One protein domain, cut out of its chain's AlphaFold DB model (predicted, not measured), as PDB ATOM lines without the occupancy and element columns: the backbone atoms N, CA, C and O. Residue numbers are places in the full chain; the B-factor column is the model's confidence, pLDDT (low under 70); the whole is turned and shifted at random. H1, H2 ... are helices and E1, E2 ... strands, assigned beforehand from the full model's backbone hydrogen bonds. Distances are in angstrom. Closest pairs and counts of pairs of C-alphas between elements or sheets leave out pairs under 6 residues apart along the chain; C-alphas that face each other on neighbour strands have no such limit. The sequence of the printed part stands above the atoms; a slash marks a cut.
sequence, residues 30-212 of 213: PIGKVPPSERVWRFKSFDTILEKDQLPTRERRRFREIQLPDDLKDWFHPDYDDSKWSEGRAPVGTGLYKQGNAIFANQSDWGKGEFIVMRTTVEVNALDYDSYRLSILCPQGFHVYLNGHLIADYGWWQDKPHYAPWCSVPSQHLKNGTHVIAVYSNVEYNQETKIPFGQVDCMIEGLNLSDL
ATOM      1  N   PRO A  30      38.003  -7.285  -0.025       94.44
ATOM      2  CA  PRO A  30      37.966  -6.978  -1.451       94.44
ATOM      3  C   PRO A  30      37.264  -5.645  -1.715       94.44
ATOM      4  O   PRO A  30      36.221  -5.373  -1.122       94.44
ATOM      5  N   ILE A  31      37.806  -4.839  -2.629       94.44
ATOM      6  CA  ILE A  31      37.159  -3.592  -3.050       94.44
ATOM      7  C   ILE A  31      36.196  -3.830  -4.217       94.44
ATOM      8  O   ILE A  31      36.383  -4.730  -5.045       94.44
ATOM      9  N   GLY A  32      35.200  -2.952  -4.313       93.81
ATOM     10  CA  GLY A  32      34.226  -2.916  -5.400       93.81
ATOM     11  C   GLY A  32      32.810  -3.296  -4.972       93.81
ATOM     12  O   GLY A  32      32.597  -3.923  -3.940       93.81
ATOM     13  N   LYS A  33      31.820  -2.905  -5.781       93.56
ATOM     14  CA  LYS A  33      30.394  -3.169  -5.506       93.56
ATOM     15  C   LYS A  33      30.014  -4.646  -5.558       93.56
ATOM     16  O   LYS A  33      29.116  -5.066  -4.837       93.56
ATOM     17  N   VAL A  34      30.643  -5.398  -6.460       93.69
ATOM     18  CA  VAL A  34      30.331  -6.809  -6.708       93.69
ATOM     19  C   VAL A  34      31.349  -7.677  -5.966       93.69
ATOM     20  O   VAL A  34      32.554  -7.456  -6.146       93.69
ATOM     21  N   PRO A  35      30.907  -8.668  -5.168       93.12
ATOM     22  CA  PRO A  35      31.809  -9.615  -4.522       93.12
ATOM     23  C   PRO A  35      32.712 -10.325  -5.544       93.12
ATOM     24  O   PRO A  35      32.243 -10.651  -6.636       93.12
ATOM     25  N   PRO A  36      33.977 -10.649  -5.209       93.12
ATOM     26  CA  PRO A  36      34.875 -11.344  -6.136       93.12
ATOM     27  C   PRO A  36      34.285 -12.632  -6.728       93.12
ATOM     28  O   PRO A  36      34.415 -12.867  -7.924       93.12
ATOM     29  N   SER A  37      33.542 -13.409  -5.932       91.19
ATOM     30  CA  SER A  37      32.890 -14.657  -6.361       91.19
ATOM     31  C   SER A  37      31.776 -14.480  -7.397       91.19
ATOM     32  O   SER A  37      31.359 -15.450  -8.029       91.19
ATOM     33  N   GLU A  38      31.247 -13.267  -7.545       94.56
ATOM     34  CA  GLU A  38      30.200 -12.923  -8.514       94.56
ATOM     35  C   GLU A  38      30.753 -12.120  -9.694       94.56
ATOM     36  O   GLU A  38      30.035 -11.843 -10.655       94.56
ATOM     37  N   ARG A  39      32.041 -11.761  -9.648       94.94
ATOM     38  CA  ARG A  39      32.680 -10.961 -10.680       94.94
ATOM     39  C   ARG A  39      32.813 -11.765 -11.971       94.94
ATOM     40  O   ARG A  39      33.361 -12.869 -11.989       94.94
ATOM     41  N   VAL A  40      32.337 -11.174 -13.061       97.38
ATOM     42  CA  VAL A  40      32.495 -11.729 -14.403       97.38
ATOM     43  C   VAL A  40      33.831 -11.278 -14.981       97.38
ATOM     44  O   VAL A  40      34.169 -10.092 -14.988       97.38
ATOM     45  N   TRP A  41      34.585 -12.249 -15.467       98.44
ATOM     46  CA  TRP A  41      35.814 -12.078 -16.215       98.44
ATOM     47  C   TRP A  41      35.553 -12.364 -17.682       98.44
ATOM     48  O   TRP A  41      34.853 -13.319 -18.014       98.44
ATOM     49  N   ARG A  42      36.165 -11.566 -18.552       98.50
ATOM     50  CA  ARG A  42      36.336 -11.878 -19.966       98.50
ATOM     51  C   ARG A  42      37.736 -12.407 -20.184       98.50
ATOM     52  O   ARG A  42      38.686 -11.853 -19.643       98.50
ATOM     53  N   PHE A  43      37.886 -13.476 -20.947       98.50
ATOM     54  CA  PHE A  43      39.174 -14.135 -21.092       98.50
ATOM     55  C   PHE A  43      39.349 -14.810 -22.446       98.50
ATOM     56  O   PHE A  43      38.403 -15.292 -23.073       98.50
ATOM     57  N   LYS A  44      40.604 -14.858 -22.886       98.19
ATOM     58  CA  LYS A  44      41.022 -15.528 -24.111       98.19
ATOM     59  C   LYS A  44      42.258 -16.363 -23.825       98.19
ATOM     60  O   LYS A  44      43.270 -15.848 -23.357       98.19
ATOM     61  N   SER A  45      42.168 -17.646 -24.155       98.00
ATOM     62  CA  SER A  45      43.302 -18.562 -24.136       98.00
ATOM     63  C   SER A  45      43.869 -18.757 -25.538       98.00
ATOM     64  O   SER A  45      43.137 -18.699 -26.530       98.00
ATOM     65  N   PHE A  46      45.187 -18.917 -25.621       97.31
ATOM     66  CA  PHE A  46      45.935 -18.971 -26.872       97.31
ATOM     67  C   PHE A  46      47.278 -19.682 -26.681       97.31
ATOM     68  O   PHE A  46      47.757 -19.851 -25.560       97.31
ATOM     69  N   ASP A  47      47.876 -20.088 -27.795       95.88
ATOM     70  CA  ASP A  47      49.208 -20.681 -27.847       95.88
ATOM     71  C   ASP A  47      50.219 -19.695 -28.440       95.88
ATOM     72  O   ASP A  47      49.863 -18.678 -29.041       95.88
ATOM     73  N   THR A  48      51.501 -20.006 -28.281       93.81
ATOM     74  CA  THR A  48      52.594 -19.232 -28.874       93.81
ATOM     75  C   THR A  48      52.557 -19.283 -30.398       93.81
ATOM     76  O   THR A  48      52.365 -20.353 -30.976       93.81
ATOM     77  N   ILE A  49      52.846 -18.160 -31.051       93.12
ATOM     78  CA  ILE A  49      52.895 -18.088 -32.520       93.12
ATOM     79  C   ILE A  49      54.270 -18.494 -33.055       93.12
ATOM     80  O   ILE A  49      54.369 -19.118 -34.112       93.12
ATOM     81  N   LEU A  50      55.339 -18.145 -32.338       90.88
ATOM     82  CA  LEU A  50      56.704 -18.442 -32.751       90.88
ATOM     83  C   LEU A  50      57.202 -19.748 -32.134       90.88
ATOM     84  O   LEU A  50      57.035 -19.984 -30.941       90.88
ATOM     85  N   GLU A  51      57.909 -20.551 -32.927       90.12
ATOM     86  CA  GLU A  51      58.525 -21.800 -32.460       90.12
ATOM     87  C   GLU A  51      59.521 -21.565 -31.314       90.12
ATOM     88  O   GLU A  51      59.545 -22.325 -30.352       90.12
ATOM     89  N   LYS A  52      60.283 -20.462 -31.358       90.00
ATOM     90  CA  LYS A  52      61.248 -20.096 -30.305       90.00
ATOM     91  C   LYS A  52      60.599 -19.877 -28.931       90.00
ATOM     92  O   LYS A  52      61.287 -19.960 -27.918       90.00
ATOM     93  N   ASP A  53      59.306 -19.552 -28.915       90.38
ATOM     94  CA  ASP A  53      58.554 -19.280 -27.695       90.38
ATOM     95  C   ASP A  53      57.940 -20.574 -27.135       90.38
ATOM     96  O   ASP A  53      57.433 -20.569 -26.018       90.38
ATOM     97  N   GLN A  54      57.980 -21.699 -27.858       88.94
ATOM     98  CA  GLN A  54      57.450 -22.980 -27.387       88.94
ATOM     99  C   GLN A  54      58.388 -23.623 -26.362       88.94
ATOM    100  O   GLN A  54      59.598 -23.702 -26.567       88.94
ATOM    101  N   LEU A  55      57.819 -24.153 -25.274       87.75
ATOM    102  CA  LEU A  55      58.573 -24.910 -24.271       87.75
ATOM    103  C   LEU A  55      58.103 -26.367 -24.183       87.75
ATOM    104  O   LEU A  55      56.892 -26.618 -24.140       87.75
ATOM    105  N   PRO A  56      59.019 -27.345 -24.037       85.00
ATOM    106  CA  PRO A  56      58.654 -28.739 -23.796       85.00
ATOM    107  C   PRO A  56      57.785 -28.894 -22.544       85.00
ATOM    108  O   PRO A  56      58.097 -28.329 -21.500       85.00
ATOM    109  N   THR A  57      56.748 -29.734 -22.583       84.69
ATOM    110  CA  THR A  57      55.770 -29.922 -21.480       84.69
ATOM    111  C   THR A  57      56.356 -30.461 -20.168       84.69
ATOM    112  O   THR A  57      55.667 -30.542 -19.160       84.69
ATOM    113  N   ARG A  58      57.632 -30.859 -20.142       78.38
ATOM    114  CA  ARG A  58      58.333 -31.300 -18.922       78.38
ATOM    115  C   ARG A  58      58.917 -30.154 -18.095       78.38
ATOM    116  O   ARG A  58      59.415 -30.402 -17.001       78.38
ATOM    117  N   GLU A  59      58.920 -28.938 -18.628       78.44
ATOM    118  CA  GLU A  59      59.490 -27.783 -17.949       78.44
ATOM    119  C   GLU A  59      58.496 -27.195 -16.949       78.44
ATOM    120  O   GLU A  59      57.352 -26.920 -17.300       78.44
ATOM    121  N   ARG A  60      58.941 -27.034 -15.696       76.94
ATOM    122  CA  ARG A  60      58.116 -26.545 -14.580       76.94
ATOM    123  C   ARG A  60      57.987 -25.022 -14.567       76.94
ATOM    124  O   ARG A  60      56.931 -24.485 -14.254       76.94
ATOM    125  N   ARG A  61      59.077 -24.332 -14.906       83.19
ATOM    126  CA  ARG A  61      59.129 -22.875 -15.019       83.19
ATOM    127  C   ARG A  61      58.739 -22.486 -16.434       83.19
ATOM    128  O   ARG A  61      59.583 -22.484 -17.321       83.19
ATOM    129  N   ARG A  62      57.457 -22.214 -16.646       88.31
ATOM    130  CA  ARG A  62      56.935 -21.996 -17.999       88.31
ATOM    131  C   ARG A  62      56.598 -20.552 -18.309       88.31
ATOM    132  O   ARG A  62      56.550 -20.203 -19.487       88.31
ATOM    133  N   PHE A  63      56.373 -19.725 -17.291       93.12
ATOM    134  CA  PHE A  63      56.069 -18.322 -17.531       93.12
ATOM    135  C   PHE A  63      57.245 -17.630 -18.215       93.12
ATOM    136  O   PHE A  63      58.398 -17.757 -17.793       93.12
ATOM    137  N   ARG A  64      56.926 -16.915 -19.288       92.69
ATOM    138  CA  ARG A  64      57.876 -16.227 -20.151       92.69
ATOM    139  C   ARG A  64      57.156 -15.156 -20.955       92.69
ATOM    140  O   ARG A  64      55.951 -15.256 -21.206       92.69
ATOM    141  N   GLU A  65      57.930 -14.177 -21.386       91.75
ATOM    142  CA  GLU A  65      57.490 -13.241 -22.409       91.75
ATOM    143  C   GLU A  65      57.487 -13.950 -23.760       91.75
ATOM    144  O   GLU A  65      58.470 -14.596 -24.130       91.75
ATOM    145  N   ILE A  66      56.377 -13.833 -24.479       94.00
ATOM    146  CA  ILE A  66      56.202 -14.390 -25.821       94.00
ATOM    147  C   ILE A  66      55.743 -13.286 -26.758       94.00
ATOM    148  O   ILE A  66      55.214 -12.258 -26.325       94.00
ATOM    149  N   GLN A  67      55.871 -13.518 -28.059       94.94
ATOM    150  CA  GLN A  67      55.153 -12.679 -29.003       94.94
ATOM    151  C   GLN A  67      53.646 -12.953 -28.903       94.94
ATOM    152  O   GLN A  67      53.173 -14.041 -29.243       94.94
ATOM    153  N   LEU A  68      52.896 -11.949 -28.447       95.06
ATOM    154  CA  LEU A  68      51.438 -12.000 -28.426       95.06
ATOM    155  C   LEU A  68      50.867 -11.915 -29.856       95.06
ATOM    156  O   LEU A  68      51.448 -11.240 -30.708       95.06
ATOM    157  N   PRO A  69      49.719 -12.567 -30.120       94.38
ATOM    158  CA  PRO A  69      48.912 -12.307 -31.306       94.38
ATOM    159  C   PRO A  69      48.615 -10.819 -31.504       94.38
ATOM    160  O   PRO A  69      48.362 -10.109 -30.534       94.38
ATOM    161  N   ASP A  70      48.579 -10.367 -32.761       93.56
ATOM    162  CA  ASP A  70      48.331  -8.955 -33.101       93.56
ATOM    163  C   ASP A  70      47.009  -8.433 -32.528       93.56
ATOM    164  O   ASP A  70      46.901  -7.264 -32.160       93.56
ATOM    165  N   ASP A  71      46.004  -9.307 -32.417       94.38
ATOM    166  CA  ASP A  71      44.710  -8.943 -31.853       94.38
ATOM    167  C   ASP A  71      44.760  -8.711 -30.338       94.38
ATOM    168  O   ASP A  71      43.864  -8.074 -29.812       94.38
ATOM    169  N   LEU A  72      45.816  -9.157 -29.650       96.88
ATOM    170  CA  LEU A  72      46.068  -8.883 -28.236       96.88
ATOM    171  C   LEU A  72      46.971  -7.669 -28.016       96.88
ATOM    172  O   LEU A  72      47.438  -7.443 -26.902       96.88
ATOM    173  N   LYS A  73      47.253  -6.860 -29.036       94.69
ATOM    174  CA  LYS A  73      48.000  -5.626 -28.815       94.69
ATOM    175  C   LYS A  73      47.242  -4.712 -27.841       94.69
ATOM    176  O   LYS A  73      46.052  -4.467 -28.017       94.69
ATOM    177  N   ASP A  74      47.941  -4.219 -26.817       96.31
ATOM    178  CA  ASP A  74      47.410  -3.285 -25.814       96.31
ATOM    179  C   ASP A  74      46.160  -3.797 -25.061       96.31
ATOM    180  O   ASP A  74      45.407  -3.016 -24.482       96.31
ATOM    181  N   TRP A  75      45.955  -5.122 -25.008       98.00
ATOM    182  CA  TRP A  75      44.777  -5.774 -24.414       98.00
ATOM    183  C   TRP A  75      44.485  -5.374 -22.956       98.00
ATOM    184  O   TRP A  75      43.350  -5.440 -22.490       98.00
ATOM    185  N   PHE A  76      45.514  -4.956 -22.219       97.56
ATOM    186  CA  PHE A  76      45.434  -4.556 -20.815       97.56
ATOM    187  C   PHE A  76      44.942  -3.109 -20.614       97.56
ATOM    188  O   PHE A  76      44.657  -2.715 -19.478       97.56
ATOM    189  N   HIS A  77      44.817  -2.306 -21.677       97.25
ATOM    190  CA  HIS A  77      44.280  -0.946 -21.590       97.25
ATOM    191  C   HIS A  77      42.760  -0.936 -21.367       97.25
ATOM    192  O   HIS A  77      42.072  -1.838 -21.843       97.25
ATOM    193  N   PRO A  78      42.194   0.082 -20.684       96.25
ATOM    194  CA  PRO A  78      40.751   0.164 -20.434       96.25
ATOM    195  C   PRO A  78      39.885   0.168 -21.699       96.25
ATOM    196  O   PRO A  78      38.842  -0.479 -21.717       96.25
ATOM    197  N   ASP A  79      40.349   0.827 -22.761       96.69
ATOM    198  CA  ASP A  79      39.573   1.041 -23.992       96.69
ATOM    199  C   ASP A  79      39.592  -0.161 -24.952       96.69
ATOM    200  O   ASP A  79      38.972  -0.123 -26.014       96.69
ATOM    201  N   TYR A  80      40.310  -1.232 -24.603       98.06
ATOM    202  CA  TYR A  80      40.366  -2.436 -25.422       98.06
ATOM    203  C   TYR A  80      39.000  -3.146 -25.464       98.06
ATOM    204  O   TYR A  80      38.361  -3.360 -24.427       98.06
ATOM    205  N   ASP A  81      38.574  -3.546 -26.663       97.19
ATOM    206  CA  ASP A  81      37.326  -4.278 -26.889       97.19
ATOM    207  C   ASP A  81      37.538  -5.793 -26.742       97.19
ATOM    208  O   ASP A  81      38.038  -6.473 -27.638       97.19
ATOM    209  N   ASP A  82      37.117  -6.334 -25.600       97.56
ATOM    210  CA  ASP A  82      37.116  -7.768 -25.301       97.56
ATOM    211  C   ASP A  82      35.736  -8.420 -25.477       97.56
ATOM    212  O   ASP A  82      35.524  -9.544 -25.027       97.56
ATOM    213  N   SER A  83      34.781  -7.762 -26.146       96.50
ATOM    214  CA  SER A  83      33.402  -8.263 -26.296       96.50
ATOM    215  C   SER A  83      33.285  -9.619 -26.997       96.50
ATOM    216  O   SER A  83      32.272 -10.302 -26.862       96.50
ATOM    217  N   LYS A  84      34.317 -10.018 -27.747       96.56
ATOM    218  CA  LYS A  84      34.392 -11.301 -28.461       96.56
ATOM    219  C   LYS A  84      35.057 -12.415 -27.650       96.56
ATOM    220  O   LYS A  84      35.200 -13.524 -28.161       96.56
ATOM    221  N   TRP A  85      35.542 -12.116 -26.448       98.12
ATOM    222  CA  TRP A  85      36.183 -13.103 -25.586       98.12
ATOM    223  C   TRP A  85      35.143 -13.964 -24.876       98.12
ATOM    224  O   TRP A  85      33.971 -13.602 -24.772       98.12
ATOM    225  N   SER A  86      35.589 -15.114 -24.375       98.31
ATOM    226  CA  SER A  86      34.773 -15.921 -23.476       98.31
ATOM    227  C   SER A  86      34.511 -15.141 -22.193       98.31
ATOM    228  O   SER A  86      35.363 -14.367 -21.761       98.31
ATOM    229  N   GLU A  87      33.365 -15.364 -21.561       98.19
ATOM    230  CA  GLU A  87      33.036 -14.753 -20.276       98.19
ATOM    231  C   GLU A  87      32.627 -15.798 -19.241       98.19
ATOM    232  O   GLU A  87      32.085 -16.854 -19.571       98.19
ATOM    233  N   GLY A  88      32.893 -15.503 -17.973       97.94
ATOM    234  CA  GLY A  88      32.519 -16.375 -16.872       97.94
ATOM    235  C   GLY A  88      33.079 -15.907 -15.536       97.94
ATOM    236  O   GLY A  88      33.788 -14.908 -15.451       97.94
ATOM    237  N   ARG A  89      32.734 -16.610 -14.459       97.69
ATOM    238  CA  ARG A  89      33.226 -16.286 -13.113       97.69
ATOM    239  C   ARG A  89      34.616 -16.872 -12.888       97.69
ATOM    240  O   ARG A  89      34.950 -17.913 -13.455       97.69
ATOM    241  N   ALA A  90      35.404 -16.223 -12.043       94.62
ATOM    242  CA  ALA A  90      36.682 -16.758 -11.590       94.62
ATOM    243  C   ALA A  90      36.510 -17.628 -10.319       94.62
ATOM    244  O   ALA A  90      35.487 -17.504  -9.637       94.62
ATOM    245  N   PRO A  91      37.443 -18.551 -10.010       95.75
ATOM    246  CA  PRO A  91      38.687 -18.815 -10.736       95.75
ATOM    247  C   PRO A  91      38.473 -19.415 -12.127       95.75
ATOM    248  O   PRO A  91      37.693 -20.353 -12.292       95.75
ATOM    249  N   VAL A  92      39.163 -18.869 -13.129       97.56
ATOM    250  CA  VAL A  92      39.179 -19.421 -14.492       97.56
ATOM    251  C   VAL A  92      40.343 -20.395 -14.577       97.56
ATOM    252  O   VAL A  92      41.467 -20.033 -14.233       97.56
ATOM    253  N   GLY A  93      40.100 -21.637 -14.989       96.50
ATOM    254  CA  GLY A  93      41.139 -22.658 -14.901       96.50
ATOM    255  C   GLY A  93      40.903 -23.918 -15.719       96.50
ATOM    256  O   GLY A  93      39.824 -24.158 -16.251       96.50
ATOM    257  N   THR A  94      41.951 -24.730 -15.795       95.31
ATOM    258  CA  THR A  94      41.966 -26.077 -16.368       95.31
ATOM    259  C   THR A  94      42.688 -27.017 -15.410       95.31
ATOM    260  O   THR A  94      43.597 -26.605 -14.686       95.31
ATOM    261  N   GLY A  95      42.260 -28.277 -15.355       89.88
ATOM    262  CA  GLY A  95      42.757 -29.233 -14.368       89.88
ATOM    263  C   GLY A  95      42.426 -28.844 -12.919       89.88
ATOM    264  O   GLY A  95      41.655 -27.922 -12.651       89.88
ATOM    265  N   LEU A  96      42.994 -29.588 -11.967       80.81
ATOM    266  CA  LEU A  96      42.769 -29.373 -10.539       80.81
ATOM    267  C   LEU A  96      44.044 -28.855  -9.873       80.81
ATOM    268  O   LEU A  96      44.998 -29.611  -9.686       80.81
ATOM    269  N   TYR A  97      44.036 -27.588  -9.456       79.25
ATOM    270  CA  TYR A  97      45.098 -27.049  -8.615       79.25
ATOM    271  C   TYR A  97      44.866 -27.477  -7.161       79.25
ATOM    272  O   TYR A  97      44.022 -26.931  -6.448       79.25
ATOM    273  N   LYS A  98      45.583 -28.521  -6.740       82.12
ATOM    274  CA  LYS A  98      45.449 -29.134  -5.417       82.12
ATOM    275  C   LYS A  98      46.813 -29.328  -4.775       82.12
ATOM    276  O   LYS A  98      47.697 -29.940  -5.369       82.12
ATOM    277  N   GLN A  99      46.932 -28.922  -3.516       79.88
ATOM    278  CA  GLN A  99      48.018 -29.363  -2.645       79.88
ATOM    279  C   GLN A  99      47.452 -29.709  -1.265       79.88
ATOM    280  O   GLN A  99      46.860 -28.870  -0.587       79.88
ATOM    281  N   GLY A 100      47.601 -30.969  -0.845       83.44
ATOM    282  CA  GLY A 100      46.967 -31.470   0.379       83.44
ATOM    283  C   GLY A 100      45.441 -31.316   0.331       83.44
ATOM    284  O   GLY A 100      44.798 -31.808  -0.598       83.44
ATOM    285  N   ASN A 101      44.878 -30.620   1.322       82.50
ATOM    286  CA  ASN A 101      43.440 -30.331   1.416       82.50
ATOM    287  C   ASN A 101      43.036 -28.999   0.763       82.50
ATOM    288  O   ASN A 101      41.845 -28.724   0.654       82.50
ATOM    289  N   ALA A 102      43.998 -28.169   0.348       82.88
ATOM    290  CA  ALA A 102      43.706 -26.894  -0.289       82.88
ATOM    291  C   ALA A 102      43.346 -27.131  -1.762       82.88
ATOM    292  O   ALA A 102      44.131 -27.709  -2.521       82.88
ATOM    293  N   ILE A 103      42.124 -26.741  -2.131       84.69
ATOM    294  CA  ILE A 103      41.540 -26.918  -3.462       84.69
ATOM    295  C   ILE A 103      40.618 -25.728  -3.730       84.69
ATOM    296  O   ILE A 103      39.740 -25.442  -2.917       84.69
ATOM    297  N   PHE A 104      40.766 -25.094  -4.892       87.12
ATOM    298  CA  PHE A 104      39.777 -24.156  -5.425       87.12
ATOM    299  C   PHE A 104      39.153 -24.755  -6.679       87.12
ATOM    300  O   PHE A 104      39.864 -25.182  -7.590       87.12
ATOM    301  N   ALA A 105      37.824 -24.803  -6.725       90.44
ATOM    302  CA  ALA A 105      37.107 -25.239  -7.914       90.44
ATOM    303  C   ALA A 105      37.088 -24.116  -8.956       90.44
ATOM    304  O   ALA A 105      36.715 -22.984  -8.637       90.44
ATOM    305  N   ASN A 106      37.439 -24.451 -10.199       94.25
ATOM    306  CA  ASN A 106      37.271 -23.540 -11.328       94.25
ATOM    307  C   ASN A 106      35.781 -23.238 -11.516       94.25
ATOM    308  O   ASN A 106      34.947 -24.142 -11.457       94.25
ATOM    309  N   GLN A 107      35.462 -21.970 -11.746       96.50
ATOM    310  CA  GLN A 107      34.112 -21.512 -12.066       96.50
ATOM    311  C   GLN A 107      33.909 -21.331 -13.574       96.50
ATOM    312  O   GLN A 107      32.767 -21.332 -14.030       96.50
ATOM    313  N   SER A 108      35.002 -21.220 -14.337       97.38
ATOM    314  CA  SER A 108      34.992 -21.187 -15.802       97.38
ATOM    315  C   SER A 108      36.176 -21.955 -16.384       97.38
ATOM    316  O   SER A 108      37.222 -22.080 -15.741       97.38
ATOM    317  N   ASP A 109      36.001 -22.449 -17.608       96.88
ATOM    318  CA  ASP A 109      37.027 -23.185 -18.344       96.88
ATOM    319  C   ASP A 109      38.080 -22.237 -18.929       96.88
ATOM    320  O   ASP A 109      37.737 -21.239 -19.556       96.88
ATOM    321  N   TRP A 110      39.360 -22.559 -18.744       97.19
ATOM    322  CA  TRP A 110      40.490 -21.804 -19.307       97.19
ATOM    323  C   TRP A 110      40.520 -21.836 -20.838       97.19
ATOM    324  O   TRP A 110      40.988 -20.890 -21.463       97.19
ATOM    325  N   GLY A 111      40.030 -22.910 -21.460       95.75
ATOM    326  CA  GLY A 111      40.242 -23.202 -22.870       95.75
ATOM    327  C   GLY A 111      41.469 -24.089 -23.113       95.75
ATOM    328  O   GLY A 111      41.987 -24.748 -22.210       95.75
ATOM    329  N   LYS A 112      41.906 -24.154 -24.376       94.25
ATOM    330  CA  LYS A 112      42.901 -25.140 -24.845       94.25
ATOM    331  C   LYS A 112      44.336 -24.625 -24.937       94.25
ATOM    332  O   LYS A 112      45.229 -25.445 -25.120       94.25
ATOM    333  N   GLY A 113      44.539 -23.315 -24.877       95.25
ATOM    334  CA  GLY A 113      45.848 -22.710 -25.087       95.25
ATOM    335  C   GLY A 113      46.714 -22.729 -23.833       95.25
ATOM    336  O   GLY A 113      46.220 -22.726 -22.701       95.25
ATOM    337  N   GLU A 114      48.025 -22.708 -24.043       95.50
ATOM    338  CA  GLU A 114      49.014 -22.639 -22.971       95.50
ATOM    339  C   GLU A 114      48.885 -21.354 -22.137       95.50
ATOM    340  O   GLU A 114      49.092 -21.381 -20.923       95.50
ATOM    341  N   PHE A 115      48.528 -20.241 -22.771       97.56
ATOM    342  CA  PHE A 115      48.434 -18.928 -22.148       97.56
ATOM    343  C   PHE A 115      46.991 -18.476 -21.995       97.56
ATOM    344  O   PHE A 115      46.085 -18.964 -22.682       97.56
ATOM    345  N   ILE A 116      46.790 -17.512 -21.101       98.25
ATOM    346  CA  ILE A 116      45.531 -16.792 -20.948       98.25
ATOM    347  C   ILE A 116      45.791 -15.305 -20.740       98.25
ATOM    348  O   ILE A 116      46.731 -14.909 -20.050       98.25
ATOM    349  N   VAL A 117      44.913 -14.495 -21.317       98.56
ATOM    350  CA  VAL A 117      44.686 -13.110 -20.909       98.56
ATOM    351  C   VAL A 117      43.267 -12.990 -20.372       98.56
ATOM    352  O   VAL A 117      42.337 -13.587 -20.918       98.56
ATOM    353  N   MET A 118      43.100 -12.245 -19.286       98.50
ATOM    354  CA  MET A 118      41.827 -12.084 -18.591       98.50
ATOM    355  C   MET A 118      41.614 -10.628 -18.213       98.50
ATOM    356  O   MET A 118      42.548  -9.968 -17.773       98.50
ATOM    357  N   ARG A 119      40.389 -10.131 -18.338       98.50
ATOM    358  CA  ARG A 119      39.989  -8.774 -17.973       98.50
ATOM    359  C   ARG A 119      38.721  -8.806 -17.145       98.50
ATOM    360  O   ARG A 119      37.828  -9.621 -17.369       98.50
ATOM    361  N   THR A 120      38.620  -7.891 -16.199       98.19
ATOM    362  CA  THR A 120      37.381  -7.644 -15.476       98.19
ATOM    363  C   THR A 120      37.272  -6.183 -15.083       98.19
ATOM    364  O   THR A 120      38.272  -5.471 -14.980       98.19
ATOM    365  N   THR A 121      36.037  -5.748 -14.862       96.69
ATOM    366  CA  THR A 121      35.723  -4.396 -14.432       96.69
ATOM    367  C   THR A 121      35.268  -4.395 -12.980       96.69
ATOM    368  O   THR A 121      34.460  -5.229 -12.568       96.69
ATOM    369  N   VAL A 122      35.776  -3.447 -12.198       95.44
ATOM    370  CA  VAL A 122      35.423  -3.262 -10.791       95.44
ATOM    371  C   VAL A 122      34.930  -1.839 -10.582       95.44
ATOM    372  O   VAL A 122      35.652  -0.882 -10.831       95.44
ATOM    373  N   GLU A 123      33.699  -1.701 -10.099       96.56
ATOM    374  CA  GLU A 123      33.117  -0.407  -9.741       96.56
ATOM    375  C   GLU A 123      33.415  -0.070  -8.283       96.56
ATOM    376  O   GLU A 123      32.931  -0.763  -7.383       96.56
ATOM    377  N   VAL A 124      34.170   1.001  -8.042       94.06
ATOM    378  CA  VAL A 124      34.592   1.445  -6.708       94.06
ATOM    379  C   VAL A 124      33.892   2.756  -6.346       94.06
ATOM    380  O   VAL A 124      34.037   3.758  -7.039       94.06
ATOM    381  N   ASN A 125      33.113   2.765  -5.260       86.88
ATOM    382  CA  ASN A 125      32.387   3.968  -4.820       86.88
ATOM    383  C   ASN A 125      33.303   5.003  -4.166       86.88
ATOM    384  O   ASN A 125      33.215   6.191  -4.466       86.88
ATOM    385  N   ALA A 126      34.135   4.531  -3.244       88.88
ATOM    386  CA  ALA A 126      35.033   5.340  -2.450       88.88
ATOM    387  C   ALA A 126      36.343   4.579  -2.259       88.88
ATOM    388  O   ALA A 126      36.356   3.349  -2.177       88.88
ATOM    389  N   LEU A 127      37.430   5.341  -2.211       89.25
ATOM    390  CA  LEU A 127      38.761   4.873  -1.866       89.25
ATOM    391  C   LEU A 127      39.110   5.367  -0.462       89.25
ATOM    392  O   LEU A 127      39.986   6.209  -0.285       89.25
ATOM    393  N   ASP A 128      38.382   4.860   0.523       90.25
ATOM    394  CA  ASP A 128      38.423   5.272   1.927       90.25
ATOM    395  C   ASP A 128      39.272   4.360   2.825       90.25
ATOM    396  O   ASP A 128      39.331   4.582   4.028       90.25
ATOM    397  N   TYR A 129      39.971   3.379   2.249       92.50
ATOM    398  CA  TYR A 129      40.920   2.540   2.977       92.50
ATOM    399  C   TYR A 129      42.284   3.213   3.161       92.50
ATOM    400  O   TYR A 129      42.783   3.896   2.263       92.50
ATOM    401  N   ASP A 130      42.941   2.907   4.281       91.75
ATOM    402  CA  ASP A 130      44.304   3.357   4.594       91.75
ATOM    403  C   ASP A 130      45.369   2.694   3.707       91.75
ATOM    404  O   ASP A 130      46.478   3.208   3.542       91.75
ATOM    405  N   SER A 131      45.090   1.507   3.165       92.50
ATOM    406  CA  SER A 131      46.029   0.752   2.332       92.50
ATOM    407  C   SER A 131      45.322  -0.155   1.335       92.50
ATOM    408  O   SER A 131      44.249  -0.682   1.616       92.50
ATOM    409  N   TYR A 132      45.976  -0.389   0.194       95.31
ATOM    410  CA  TYR A 132      45.490  -1.266  -0.871       95.31
ATOM    411  C   TYR A 132      46.556  -2.275  -1.277       95.31
ATOM    412  O   TYR A 132      47.742  -1.934  -1.338       95.31
ATOM    413  N   ARG A 133      46.145  -3.499  -1.612       95.94
ATOM    414  CA  ARG A 133      47.048  -4.534  -2.133       95.94
ATOM    415  C   ARG A 133      46.394  -5.417  -3.184       95.94
ATOM    416  O   ARG A 133      45.174  -5.540  -3.226       95.94
ATOM    417  N   LEU A 134      47.222  -6.071  -3.986       97.31
ATOM    418  CA  LEU A 134      46.822  -7.180  -4.842       97.31
ATOM    419  C   LEU A 134      46.803  -8.489  -4.043       97.31
ATOM    420  O   LEU A 134      47.733  -8.776  -3.285       97.31
ATOM    421  N   SER A 135      45.774  -9.298  -4.274       96.62
ATOM    422  CA  SER A 135      45.649 -10.678  -3.811       96.62
ATOM    423  C   SER A 135      45.347 -11.570  -5.014       96.62
ATOM    424  O   SER A 135      44.432 -11.267  -5.786       96.62
ATOM    425  N   ILE A 136      46.133 -12.627  -5.229       96.31
ATOM    426  CA  ILE A 136      46.085 -13.434  -6.460       96.31
ATOM    427  C   ILE A 136      46.158 -14.934  -6.174       96.31
ATOM    428  O   ILE A 136      46.992 -15.403  -5.402       96.31
ATOM    429  N   LEU A 137      45.292 -15.690  -6.842       95.31
ATOM    430  CA  LEU A 137      45.330 -17.140  -6.955       95.31
ATOM    431  C   LEU A 137      45.879 -17.476  -8.341       95.31
ATOM    432  O   LEU A 137      45.174 -17.317  -9.334       95.31
ATOM    433  N   CYS A 138      47.143 -17.898  -8.411       95.06
ATOM    434  CA  CYS A 138      47.792 -18.262  -9.670       95.06
ATOM    435  C   CYS A 138      48.929 -19.272  -9.436       95.06
ATOM    436  O   CYS A 138      49.871 -18.940  -8.711       95.06
ATOM    437  N   PRO A 139      48.880 -20.490 -10.014       92.62
ATOM    438  CA  PRO A 139      49.909 -21.505  -9.812       92.62
ATOM    439  C   PRO A 139      51.216 -21.166 -10.524       92.62
ATOM    440  O   PRO A 139      52.272 -21.588 -10.075       92.62
ATOM    441  N   GLN A 140      51.165 -20.427 -11.630       93.50
ATOM    442  CA  GLN A 140      52.322 -20.084 -12.456       93.50
ATOM    443  C   GLN A 140      52.588 -18.580 -12.416       93.50
ATOM    444  O   GLN A 140      51.973 -17.848 -11.636       93.50
ATOM    445  N   GLY A 141      53.537 -18.136 -13.235       94.69
ATOM    446  CA  GLY A 141      53.879 -16.729 -13.323       94.69
ATOM    447  C   GLY A 141      52.740 -15.911 -13.908       94.69
ATOM    448  O   GLY A 141      51.816 -16.441 -14.535       94.69
ATOM    449  N   PHE A 142      52.786 -14.609 -13.669       97.12
ATOM    450  CA  PHE A 142      51.741 -13.704 -14.102       97.12
ATOM    451  C   PHE A 142      52.241 -12.277 -14.274       97.12
ATOM    452  O   PHE A 142      53.190 -11.851 -13.616       97.12
ATOM    453  N   HIS A 143      51.506 -11.520 -15.085       98.19
ATOM    454  CA  HIS A 143      51.464 -10.063 -15.033       98.19
ATOM    455  C   HIS A 143      50.059  -9.612 -14.662       98.19
ATOM    456  O   HIS A 143      49.083 -10.117 -15.221       98.19
ATOM    457  N   VAL A 144      49.958  -8.645 -13.753       98.44
ATOM    458  CA  VAL A 144      48.698  -7.990 -13.396       98.44
ATOM    459  C   VAL A 144      48.786  -6.508 -13.706       98.44
ATOM    460  O   VAL A 144      49.716  -5.817 -13.285       98.44
ATOM    461  N   TYR A 145      47.770  -6.018 -14.404       98.38
ATOM    462  CA  TYR A 145      47.611  -4.630 -14.789       98.38
ATOM    463  C   TYR A 145      46.369  -4.036 -14.130       98.38
ATOM    464  O   TYR A 145      45.330  -4.691 -14.020       98.38
ATOM    465  N   LEU A 146      46.465  -2.769 -13.746       98.06
ATOM    466  CA  LEU A 146      45.357  -1.952 -13.276       98.06
ATOM    467  C   LEU A 146      45.261  -0.706 -14.149       98.06
ATOM    468  O   LEU A 146      46.199   0.086 -14.216       98.06
ATOM    469  N   ASN A 147      44.121  -0.520 -14.811       97.00
ATOM    470  CA  ASN A 147      43.859   0.624 -15.687       97.00
ATOM    471  C   ASN A 147      44.945   0.858 -16.754       97.00
ATOM    472  O   ASN A 147      45.270   2.000 -17.068       97.00
ATOM    473  N   GLY A 148      45.526  -0.209 -17.303       97.12
ATOM    474  CA  GLY A 148      46.608  -0.105 -18.283       97.12
ATOM    475  C   GLY A 148      48.026  -0.074 -17.696       97.12
ATOM    476  O   GLY A 148      48.992  -0.135 -18.448       97.12
ATOM    477  N   HIS A 149      48.186  -0.008 -16.372       97.31
ATOM    478  CA  HIS A 149      49.495   0.039 -15.713       97.31
ATOM    479  C   HIS A 149      49.860  -1.311 -15.105       97.31
ATOM    480  O   HIS A 149      49.062  -1.873 -14.363       97.31
ATOM    481  N   LEU A 150      51.070  -1.809 -15.368       97.06
ATOM    482  CA  LEU A 150      51.600  -2.998 -14.697       97.06
ATOM    483  C   LEU A 150      51.765  -2.709 -13.197       97.06
ATOM    484  O   LEU A 150      52.474  -1.774 -12.826       97.06
ATOM    485  N   ILE A 151      51.110  -3.500 -12.346       96.94
ATOM    486  CA  ILE A 151      51.174  -3.365 -10.879       96.94
ATOM    487  C   ILE A 151      51.854  -4.552 -10.193       96.94
ATOM    488  O   ILE A 151      52.292  -4.421  -9.051       96.94
ATOM    489  N   ALA A 152      51.942  -5.702 -10.865       96.31
ATOM    490  CA  ALA A 152      52.644  -6.875 -10.359       96.31
ATOM    491  C   ALA A 152      53.148  -7.758 -11.501       96.31
ATOM    492  O   ALA A 152      52.408  -8.037 -12.445       96.31
ATOM    493  N   ASP A 153      54.371  -8.253 -11.356       95.44
ATOM    494  CA  ASP A 153      54.993  -9.240 -12.221       95.44
ATOM    495  C   ASP A 153      55.628 -10.368 -11.398       95.44
ATOM    496  O   ASP A 153      56.209 -10.160 -10.329       95.44
ATOM    497  N   TYR A 154      55.490 -11.603 -11.875       94.31
ATOM    498  CA  TYR A 154      56.135 -12.755 -11.263       94.31
ATOM    499  C   TYR A 154      56.454 -13.823 -12.299       94.31
ATOM    500  O   TYR A 154      55.561 -14.372 -12.931       94.31
ATOM    501  N   GLY A 155      57.737 -14.153 -12.449       91.38
ATOM    502  CA  GLY A 155      58.218 -15.122 -13.443       91.38
ATOM    503  C   GLY A 155      58.428 -16.552 -12.933       91.38
ATOM    504  O   GLY A 155      59.160 -17.322 -13.565       91.38
ATOM    505  N   TRP A 156      57.878 -16.890 -11.768       90.44
ATOM    506  CA  TRP A 156      58.015 -18.208 -11.132       90.44
ATOM    507  C   TRP A 156      56.637 -18.797 -10.810       90.44
ATOM    508  O   TRP A 156      55.633 -18.309 -11.308       90.44
ATOM    509  N   TRP A 157      56.574 -19.868 -10.022       89.75
ATOM    510  CA  TRP A 157      55.336 -20.586  -9.713       89.75
ATOM    511  C   TRP A 157      55.042 -20.571  -8.210       89.75
ATOM    512  O   TRP A 157      55.930 -20.347  -7.387       89.75
ATOM    513  N   GLN A 158      53.791 -20.845  -7.855       87.06
ATOM    514  CA  GLN A 158      53.337 -21.035  -6.485       87.06
ATOM    515  C   GLN A 158      53.041 -22.513  -6.231       87.06
ATOM    516  O   GLN A 158      52.322 -23.171  -6.982       87.06
ATOM    517  N   ASP A 159      53.558 -23.052  -5.129       81.12
ATOM    518  CA  ASP A 159      53.368 -24.469  -4.802       81.12
ATOM    519  C   ASP A 159      52.004 -24.760  -4.150       81.12
ATOM    520  O   ASP A 159      51.584 -25.916  -4.093       81.12
ATOM    521  N   LYS A 160      51.312 -23.730  -3.642       85.25
ATOM    522  CA  LYS A 160      50.098 -23.860  -2.825       85.25
ATOM    523  C   LYS A 160      48.905 -23.134  -3.440       85.25
ATOM    524  O   LYS A 160      48.997 -21.923  -3.631       85.25
ATOM    525  N   PRO A 161      47.755 -23.805  -3.616       88.50
ATOM    526  CA  PRO A 161      46.515 -23.124  -3.952       88.50
ATOM    527  C   PRO A 161      46.071 -22.257  -2.774       88.50
ATOM    528  O   PRO A 161      45.674 -22.773  -1.728       88.50
ATOM    529  N   HIS A 162      46.165 -20.941  -2.947       91.69
ATOM    530  CA  HIS A 162      45.643 -19.916  -2.046       91.69
ATOM    531  C   HIS A 162      45.607 -18.565  -2.765       91.69
ATOM    532  O   HIS A 162      46.295 -18.372  -3.766       91.69
ATOM    533  N   TYR A 163      44.824 -17.632  -2.229       93.31
ATOM    534  CA  TYR A 163      44.954 -16.220  -2.569       93.31
ATOM    535  C   TYR A 163      46.151 -15.648  -1.816       93.31
ATOM    536  O   TYR A 163      46.113 -15.500  -0.591       93.31
ATOM    537  N   ALA A 164      47.232 -15.397  -2.546       92.12
ATOM    538  CA  ALA A 164      48.464 -14.862  -2.000       92.12
ATOM    539  C   ALA A 164      48.411 -13.328  -1.999       92.12
ATOM    540  O   ALA A 164      48.210 -12.736  -3.067       92.12
ATOM    541  N   PRO A 165      48.623 -12.661  -0.850       93.12
ATOM    542  CA  PRO A 165      48.878 -11.230  -0.851       93.12
ATOM    543  C   PRO A 165      50.204 -10.966  -1.566       93.12
ATOM    544  O   PRO A 165      51.203 -11.620  -1.268       93.12
ATOM    545  N   TRP A 166      50.210 -10.025  -2.508       92.25
ATOM    546  CA  TRP A 166      51.348  -9.847  -3.409       92.25
ATOM    547  C   TRP A 166      52.098  -8.535  -3.193       92.25
ATOM    548  O   TRP A 166      53.202  -8.520  -2.657       92.25
ATOM    549  N   CYS A 167      51.496  -7.418  -3.592       92.00
ATOM    550  CA  CYS A 167      52.113  -6.099  -3.526       92.00
ATOM    551  C   CYS A 167      51.090  -5.038  -3.129       92.00
ATOM    552  O   CYS A 167      49.886  -5.205  -3.340       92.00
ATOM    553  N   SER A 168      51.575  -3.929  -2.574       93.44
ATOM    554  CA  SER A 168      50.764  -2.728  -2.403       93.44
ATOM    555  C   SER A 168      50.396  -2.138  -3.762       93.44
ATOM    556  O   SER A 168      51.238  -2.053  -4.656       93.44
ATOM    557  N   VAL A 169      49.150  -1.693  -3.905       93.19
ATOM    558  CA  VAL A 169      48.697  -1.002  -5.118       93.19
ATOM    559  C   VAL A 169      48.973   0.493  -4.971       93.19
ATOM    560  O   VAL A 169      48.519   1.091  -3.992       93.19
ATOM    561  N   PRO A 170      49.677   1.132  -5.923       86.94
ATOM    562  CA  PRO A 170      49.905   2.570  -5.874       86.94
ATOM    563  C   PRO A 170      48.590   3.349  -5.974       86.94
ATOM    564  O   PRO A 170      47.822   3.169  -6.922       86.94
ATOM    565  N   SER A 171      48.360   4.271  -5.037       84.88
ATOM    566  CA  SER A 171      47.141   5.092  -4.987       84.88
ATOM    567  C   SER A 171      46.917   5.922  -6.253       84.88
ATOM    568  O   SER A 171      45.778   6.138  -6.640       84.88
ATOM    569  N   GLN A 172      47.984   6.311  -6.957       89.31
ATOM    570  CA  GLN A 172      47.909   7.039  -8.231       89.31
ATOM    571  C   GLN A 172      47.194   6.274  -9.362       89.31
ATOM    572  O   GLN A 172      46.744   6.889 -10.324       89.31
ATOM    573  N   HIS A 173      47.106   4.941  -9.275       90.81
ATOM    574  CA  HIS A 173      46.393   4.112 -10.257       90.81
ATOM    575  C   HIS A 173      44.948   3.816  -9.833       90.81
ATOM    576  O   HIS A 173      44.163   3.301 -10.637       90.81
ATOM    577  N   LEU A 174      44.593   4.158  -8.589       92.06
ATOM    578  CA  LEU A 174      43.260   4.023  -8.020       92.06
ATOM    579  C   LEU A 174      42.445   5.303  -8.262       92.06
ATOM    580  O   LEU A 174      42.955   6.416  -8.155       92.06
ATOM    581  N   LYS A 175      41.166   5.151  -8.610       92.06
ATOM    582  CA  LYS A 175      40.212   6.254  -8.771       92.06
ATOM    583  C   LYS A 175      38.815   5.820  -8.327       92.06
ATOM    584  O   LYS A 175      38.488   4.641  -8.333       92.06
ATOM    585  N   ASN A 176      37.957   6.769  -7.978       93.00
ATOM    586  CA  ASN A 176      36.540   6.437  -7.835       93.00
ATOM    587  C   ASN A 176      35.953   6.098  -9.219       93.00
ATOM    588  O   ASN A 176      36.333   6.695 -10.231       93.00
ATOM    589  N   GLY A 177      35.010   5.160  -9.249       94.31
ATOM    590  CA  GLY A 177      34.351   4.657 -10.451       94.31
ATOM    591  C   GLY A 177      34.968   3.368 -10.989       94.31
ATOM    592  O   GLY A 177      35.378   2.483 -10.237       94.31
ATOM    593  N   THR A 178      34.988   3.263 -12.314       95.94
ATOM    594  CA  THR A 178      35.339   2.052 -13.052       95.94
ATOM    595  C   THR A 178      36.848   1.801 -13.089       95.94
ATOM    596  O   THR A 178      37.625   2.621 -13.595       95.94
ATOM    597  N   HIS A 179      37.246   0.622 -12.620       96.56
ATOM    598  CA  HIS A 179      38.581   0.051 -12.750       96.56
ATOM    599  C   HIS A 179      38.592  -1.127 -13.711       96.56
ATOM    600  O   HIS A 179      37.699  -1.964 -13.650       96.56
ATOM    601  N   VAL A 180      39.647  -1.246 -14.516       97.50
ATOM    602  CA  VAL A 180      39.925  -2.459 -15.293       97.50
ATOM    603  C   VAL A 180      41.111  -3.181 -14.671       97.50
ATOM    604  O   VAL A 180      42.190  -2.601 -14.544       97.50
ATOM    605  N   ILE A 181      40.905  -4.440 -14.294       98.12
ATOM    606  CA  ILE A 181      41.967  -5.356 -13.873       98.12
ATOM    607  C   ILE A 181      42.218  -6.323 -15.024       98.12
ATOM    608  O   ILE A 181      41.276  -6.902 -15.564       98.12
ATOM    609  N   ALA A 182      43.484  -6.493 -15.386       98.56
ATOM    610  CA  ALA A 182      43.923  -7.354 -16.471       98.56
ATOM    611  C   ALA A 182      45.001  -8.325 -15.971       98.56
ATOM    612  O   ALA A 182      45.899  -7.910 -15.244       98.56
ATOM    613  N   VAL A 183      44.929  -9.602 -16.349       98.44
ATOM    614  CA  VAL A 183      45.888 -10.642 -15.942       98.44
ATOM    615  C   VAL A 183      46.367 -11.441 -17.146       98.44
ATOM    616  O   VAL A 183      45.554 -11.872 -17.958       98.44
ATOM    617  N   TYR A 184      47.677 -11.647 -17.251       98.44
ATOM    618  CA  TYR A 184      48.306 -12.562 -18.202       98.44
ATOM    619  C   TYR A 184      49.022 -13.666 -17.438       98.44
ATOM    620  O   TYR A 184      49.730 -13.376 -16.478       98.44
ATOM    621  N   SER A 185      48.828 -14.919 -17.841       97.56
ATOM    622  CA  SER A 185      49.448 -16.082 -17.203       97.56
ATOM    623  C   SER A 185      49.494 -17.281 -18.159       97.56
ATOM    624  O   SER A 185      49.093 -17.189 -19.321       97.56
ATOM    625  N   ASN A 186      49.990 -18.414 -17.672       96.38
ATOM    626  CA  ASN A 186      50.140 -19.655 -18.412       96.38
ATOM    627  C   ASN A 186      49.810 -20.879 -17.546       96.38
ATOM    628  O   ASN A 186      49.839 -20.830 -16.318       96.38
ATOM    629  N   VAL A 187      49.552 -22.007 -18.198       94.56
ATOM    630  CA  VAL A 187      49.391 -23.303 -17.530       94.56
ATOM    631  C   VAL A 187      50.741 -23.913 -17.147       94.56
ATOM    632  O   VAL A 187      51.773 -23.661 -17.775       94.56
ATOM    633  N   GLU A 188      50.724 -24.778 -16.141       91.31
ATOM    634  CA  GLU A 188      51.750 -25.789 -15.887       91.31
ATOM    635  C   GLU A 188      51.293 -27.139 -16.458       91.31
ATOM    636  O   GLU A 188      50.122 -27.331 -16.777       91.31
ATOM    637  N   TYR A 189      52.201 -28.105 -16.565       89.38
ATOM    638  CA  TYR A 189      51.868 -29.485 -16.897       89.38
ATOM    639  C   TYR A 189      52.275 -30.399 -15.751       89.38
ATOM    640  O   TYR A 189      53.398 -30.328 -15.248       89.38
ATOM    641  N   ASN A 190      51.382 -31.313 -15.373       84.94
ATOM    642  CA  ASN A 190      51.732 -32.356 -14.424       84.94
ATOM    643  C   ASN A 190      52.927 -33.167 -14.957       84.94
ATOM    644  O   ASN A 190      52.925 -33.629 -16.101       84.94
ATOM    645  N   GLN A 191      53.957 -33.349 -14.128       82.00
ATOM    646  CA  GLN A 191      55.206 -33.977 -14.559       82.00
ATOM    647  C   GLN A 191      55.038 -35.440 -14.991       82.00
ATOM    648  O   GLN A 191      55.779 -35.883 -15.869       82.00
ATOM    649  N   GLU A 192      54.064 -36.159 -14.437       84.75
ATOM    650  CA  GLU A 192      53.796 -37.568 -14.734       84.75
ATOM    651  C   GLU A 192      52.782 -37.712 -15.870       84.75
ATOM    652  O   GLU A 192      53.077 -38.319 -16.898       84.75
ATOM    653  N   THR A 193      51.597 -37.115 -15.717       87.25
ATOM    654  CA  THR A 193      50.470 -37.319 -16.640       87.25
ATOM    655  C   THR A 193      50.513 -36.416 -17.866       87.25
ATOM    656  O   THR A 193      49.802 -36.675 -18.832       87.25
ATOM    657  N   LYS A 194      51.320 -35.345 -17.832       86.94
ATOM    658  CA  LYS A 194      51.374 -34.290 -18.861       86.94
ATOM    659  C   LYS A 194      50.041 -33.580 -19.100       86.94
ATOM    660  O   LYS A 194      49.885 -32.892 -20.102       86.94
ATOM    661  N   ILE A 195      49.089 -33.718 -18.179       89.50
ATOM    662  CA  ILE A 195      47.823 -32.988 -18.222       89.50
ATOM    663  C   ILE A 195      48.099 -31.535 -17.801       89.50
ATOM    664  O   ILE A 195      48.773 -31.336 -16.781       89.50
ATOM    665  N   PRO A 196      47.626 -30.529 -18.562       91.75
ATOM    666  CA  PRO A 196      47.785 -29.133 -18.183       91.75
ATOM    667  C   PRO A 196      46.953 -28.810 -16.940       91.75
ATOM    668  O   PRO A 196      45.844 -29.320 -16.767       91.75
ATOM    669  N   PHE A 197      47.476 -27.933 -16.090       91.50
ATOM    670  CA  PHE A 197      46.702 -27.302 -15.036       91.50
ATOM    671  C   PHE A 197      47.068 -25.825 -14.899       91.50
ATOM    672  O   PHE A 197      48.229 -25.434 -14.979       91.50
ATOM    673  N   GLY A 198      46.059 -24.996 -14.684       93.62
ATOM    674  CA  GLY A 198      46.188 -23.552 -14.541       93.62
ATOM    675  C   GLY A 198      44.934 -23.012 -13.877       93.62
ATOM    676  O   GLY A 198      43.860 -23.592 -14.020       93.62
ATOM    677  N   GLN A 199      45.068 -21.943 -13.108       95.62
ATOM    678  CA  GLN A 199      43.947 -21.319 -12.419       95.62
ATOM    679  C   GLN A 199      44.298 -19.866 -12.142       95.62
ATOM    680  O   GLN A 199      45.360 -19.614 -11.590       95.62
ATOM    681  N   VAL A 200      43.436 -18.929 -12.515       97.06
ATOM    682  CA  VAL A 200      43.666 -17.502 -12.293       97.06
ATOM    683  C   VAL A 200      42.418 -16.864 -11.696       97.06
ATOM    684  O   VAL A 200      41.308 -16.997 -12.219       97.06
ATOM    685  N   ASP A 201      42.626 -16.158 -10.592       97.31
ATOM    686  CA  ASP A 201      41.737 -15.122 -10.071       97.31
ATOM    687  C   ASP A 201      42.581 -14.083  -9.331       97.31
ATOM    688  O   ASP A 201      43.604 -14.418  -8.729       97.31
ATOM    689  N   CYS A 202      42.157 -12.826  -9.333       97.00
ATOM    690  CA  CYS A 202      42.771 -11.816  -8.489       97.00
ATOM    691  C   CYS A 202      41.799 -10.707  -8.100       97.00
ATOM    692  O   CYS A 202      40.816 -10.395  -8.781       97.00
ATOM    693  N   MET A 203      42.125 -10.038  -7.007       96.56
ATOM    694  CA  MET A 203      41.367  -8.905  -6.511       96.56
ATOM    695  C   MET A 203      42.286  -7.870  -5.883       96.56
ATOM    696  O   MET A 203      43.380  -8.184  -5.417       96.56
ATOM    697  N   ILE A 204      41.812  -6.627  -5.868       96.50
ATOM    698  CA  ILE A 204      42.385  -5.598  -5.016       96.50
ATOM    699  C   ILE A 204      41.641  -5.630  -3.686       96.50
ATOM    700  O   ILE A 204      40.411  -5.717  -3.654       96.50
ATOM    701  N   GLU A 205      42.395  -5.578  -2.600       96.19
ATOM    702  CA  GLU A 205      41.887  -5.537  -1.237       96.19
ATOM    703  C   GLU A 205      42.246  -4.197  -0.602       96.19
ATOM    704  O   GLU A 205      43.331  -3.666  -0.846       96.19
ATOM    705  N   GLY A 206      41.335  -3.671   0.210       94.88
ATOM    706  CA  GLY A 206      41.531  -2.510   1.063       94.88
ATOM    707  C   GLY A 206      41.662  -2.924   2.528       94.88
ATOM    708  O   GLY A 206      41.113  -3.948   2.945       94.88
ATOM    709  N   LEU A 207      42.390  -2.128   3.304       93.94
ATOM    710  CA  LEU A 207      42.565  -2.292   4.743       93.94
ATOM    711  C   LEU A 207      42.378  -0.948   5.448       93.94
ATOM    712  O   LEU A 207      43.043   0.022   5.089       93.94
ATOM    713  N   ASN A 208      41.527  -0.925   6.474       92.00
ATOM    714  CA  ASN A 208      41.508   0.149   7.463       92.00
ATOM    715  C   ASN A 208      42.363  -0.265   8.657       92.00
ATOM    716  O   ASN A 208      42.281  -1.405   9.113       92.00
ATOM    717  N   LEU A 209      43.157   0.648   9.203       86.81
ATOM    718  CA  LEU A 209      43.953   0.391  10.401       86.81
ATOM    719  C   LEU A 209      43.061   0.058  11.602       86.81
ATOM    720  O   LEU A 209      43.423  -0.803  12.396       86.81
ATOM    721  N   SER A 210      41.860   0.638  11.665       86.81
ATOM    722  CA  SER A 210      40.858   0.321  12.687       86.81
ATOM    723  C   SER A 210      40.316  -1.113  12.605       86.81
ATOM    724  O   SER A 210      39.720  -1.583  13.562       86.81
ATOM    725  N   ASP A 211      40.485  -1.817  11.476       85.00
ATOM    726  CA  ASP A 211      40.118  -3.239  11.355       85.00
ATOM    727  C   ASP A 211      41.179  -4.174  11.992       85.00
ATOM    728  O   ASP A 211      41.006  -5.396  11.980       85.00
ATOM    729  N   LEU A 212      42.293  -3.626  12.502       79.94
ATOM    730  CA  LEU A 212      43.396  -4.367  13.138       79.94
ATOM    731  C   LEU A 212      43.484  -4.185  14.660       79.94
ATOM    732  O   LEU A 212      44.342  -4.820  15.283       79.94
TER     733      LEU A 212
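This is residues 30 to 212 of the 213 residues of an uncharacterized protein of Verrucomicrobia bacterium (UniProt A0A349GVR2). Two strongly twisted antiparallel sheets lie face to face as a sandwich, E2-E1-E4-E9-E6-E7 over E3-E10-E5-E8, with long loops around them. Nested pairs E3 with E10, E4 with E9, E5 with E8 and E6 with E7 make a jelly roll, one long hairpin wound over both sheets. The 183 printed residues, 73 in named elements, run E1 to E10, then H1: mostly strand, compact, radius of gyration of the C-alphas 16.2 A, spans 48 by 40 by 25 A.

In the larger sheet, E4, residues 115 to 124, is antiparallel to E9, residues 177 to 186; N 118 and O 183, 2.8 A apart, are within hydrogen-bond range. The sheets' facing parts are 9.3 A centre to centre. In the smaller, E10, residues 196 to 207, is antiparallel to E5, residues 131 to 137; N 135 and O 203 are 2.9 A apart. H1, residues 209 to 212, on neither sheet, is too short for any O i to N i+4 pair.

E1, residues 40 to 46, begins at C-alpha 40 (32.495, -11.729, -14.403). E2 is 86 to 89, E3 92 to 94, E6 142 to 146, E7 149 to 154, E8 164 to 168. E10 spans 35.7 A, ending at C-alpha 207 (42.565, -2.292, 4.743).

The farthest C-alphas, of Glu 51 and Ser 210, are 53.3 A apart. The printed part has no cut; links E1 to E2 and E3 to E4 are long. No printed residue is under 70 in pLDDT.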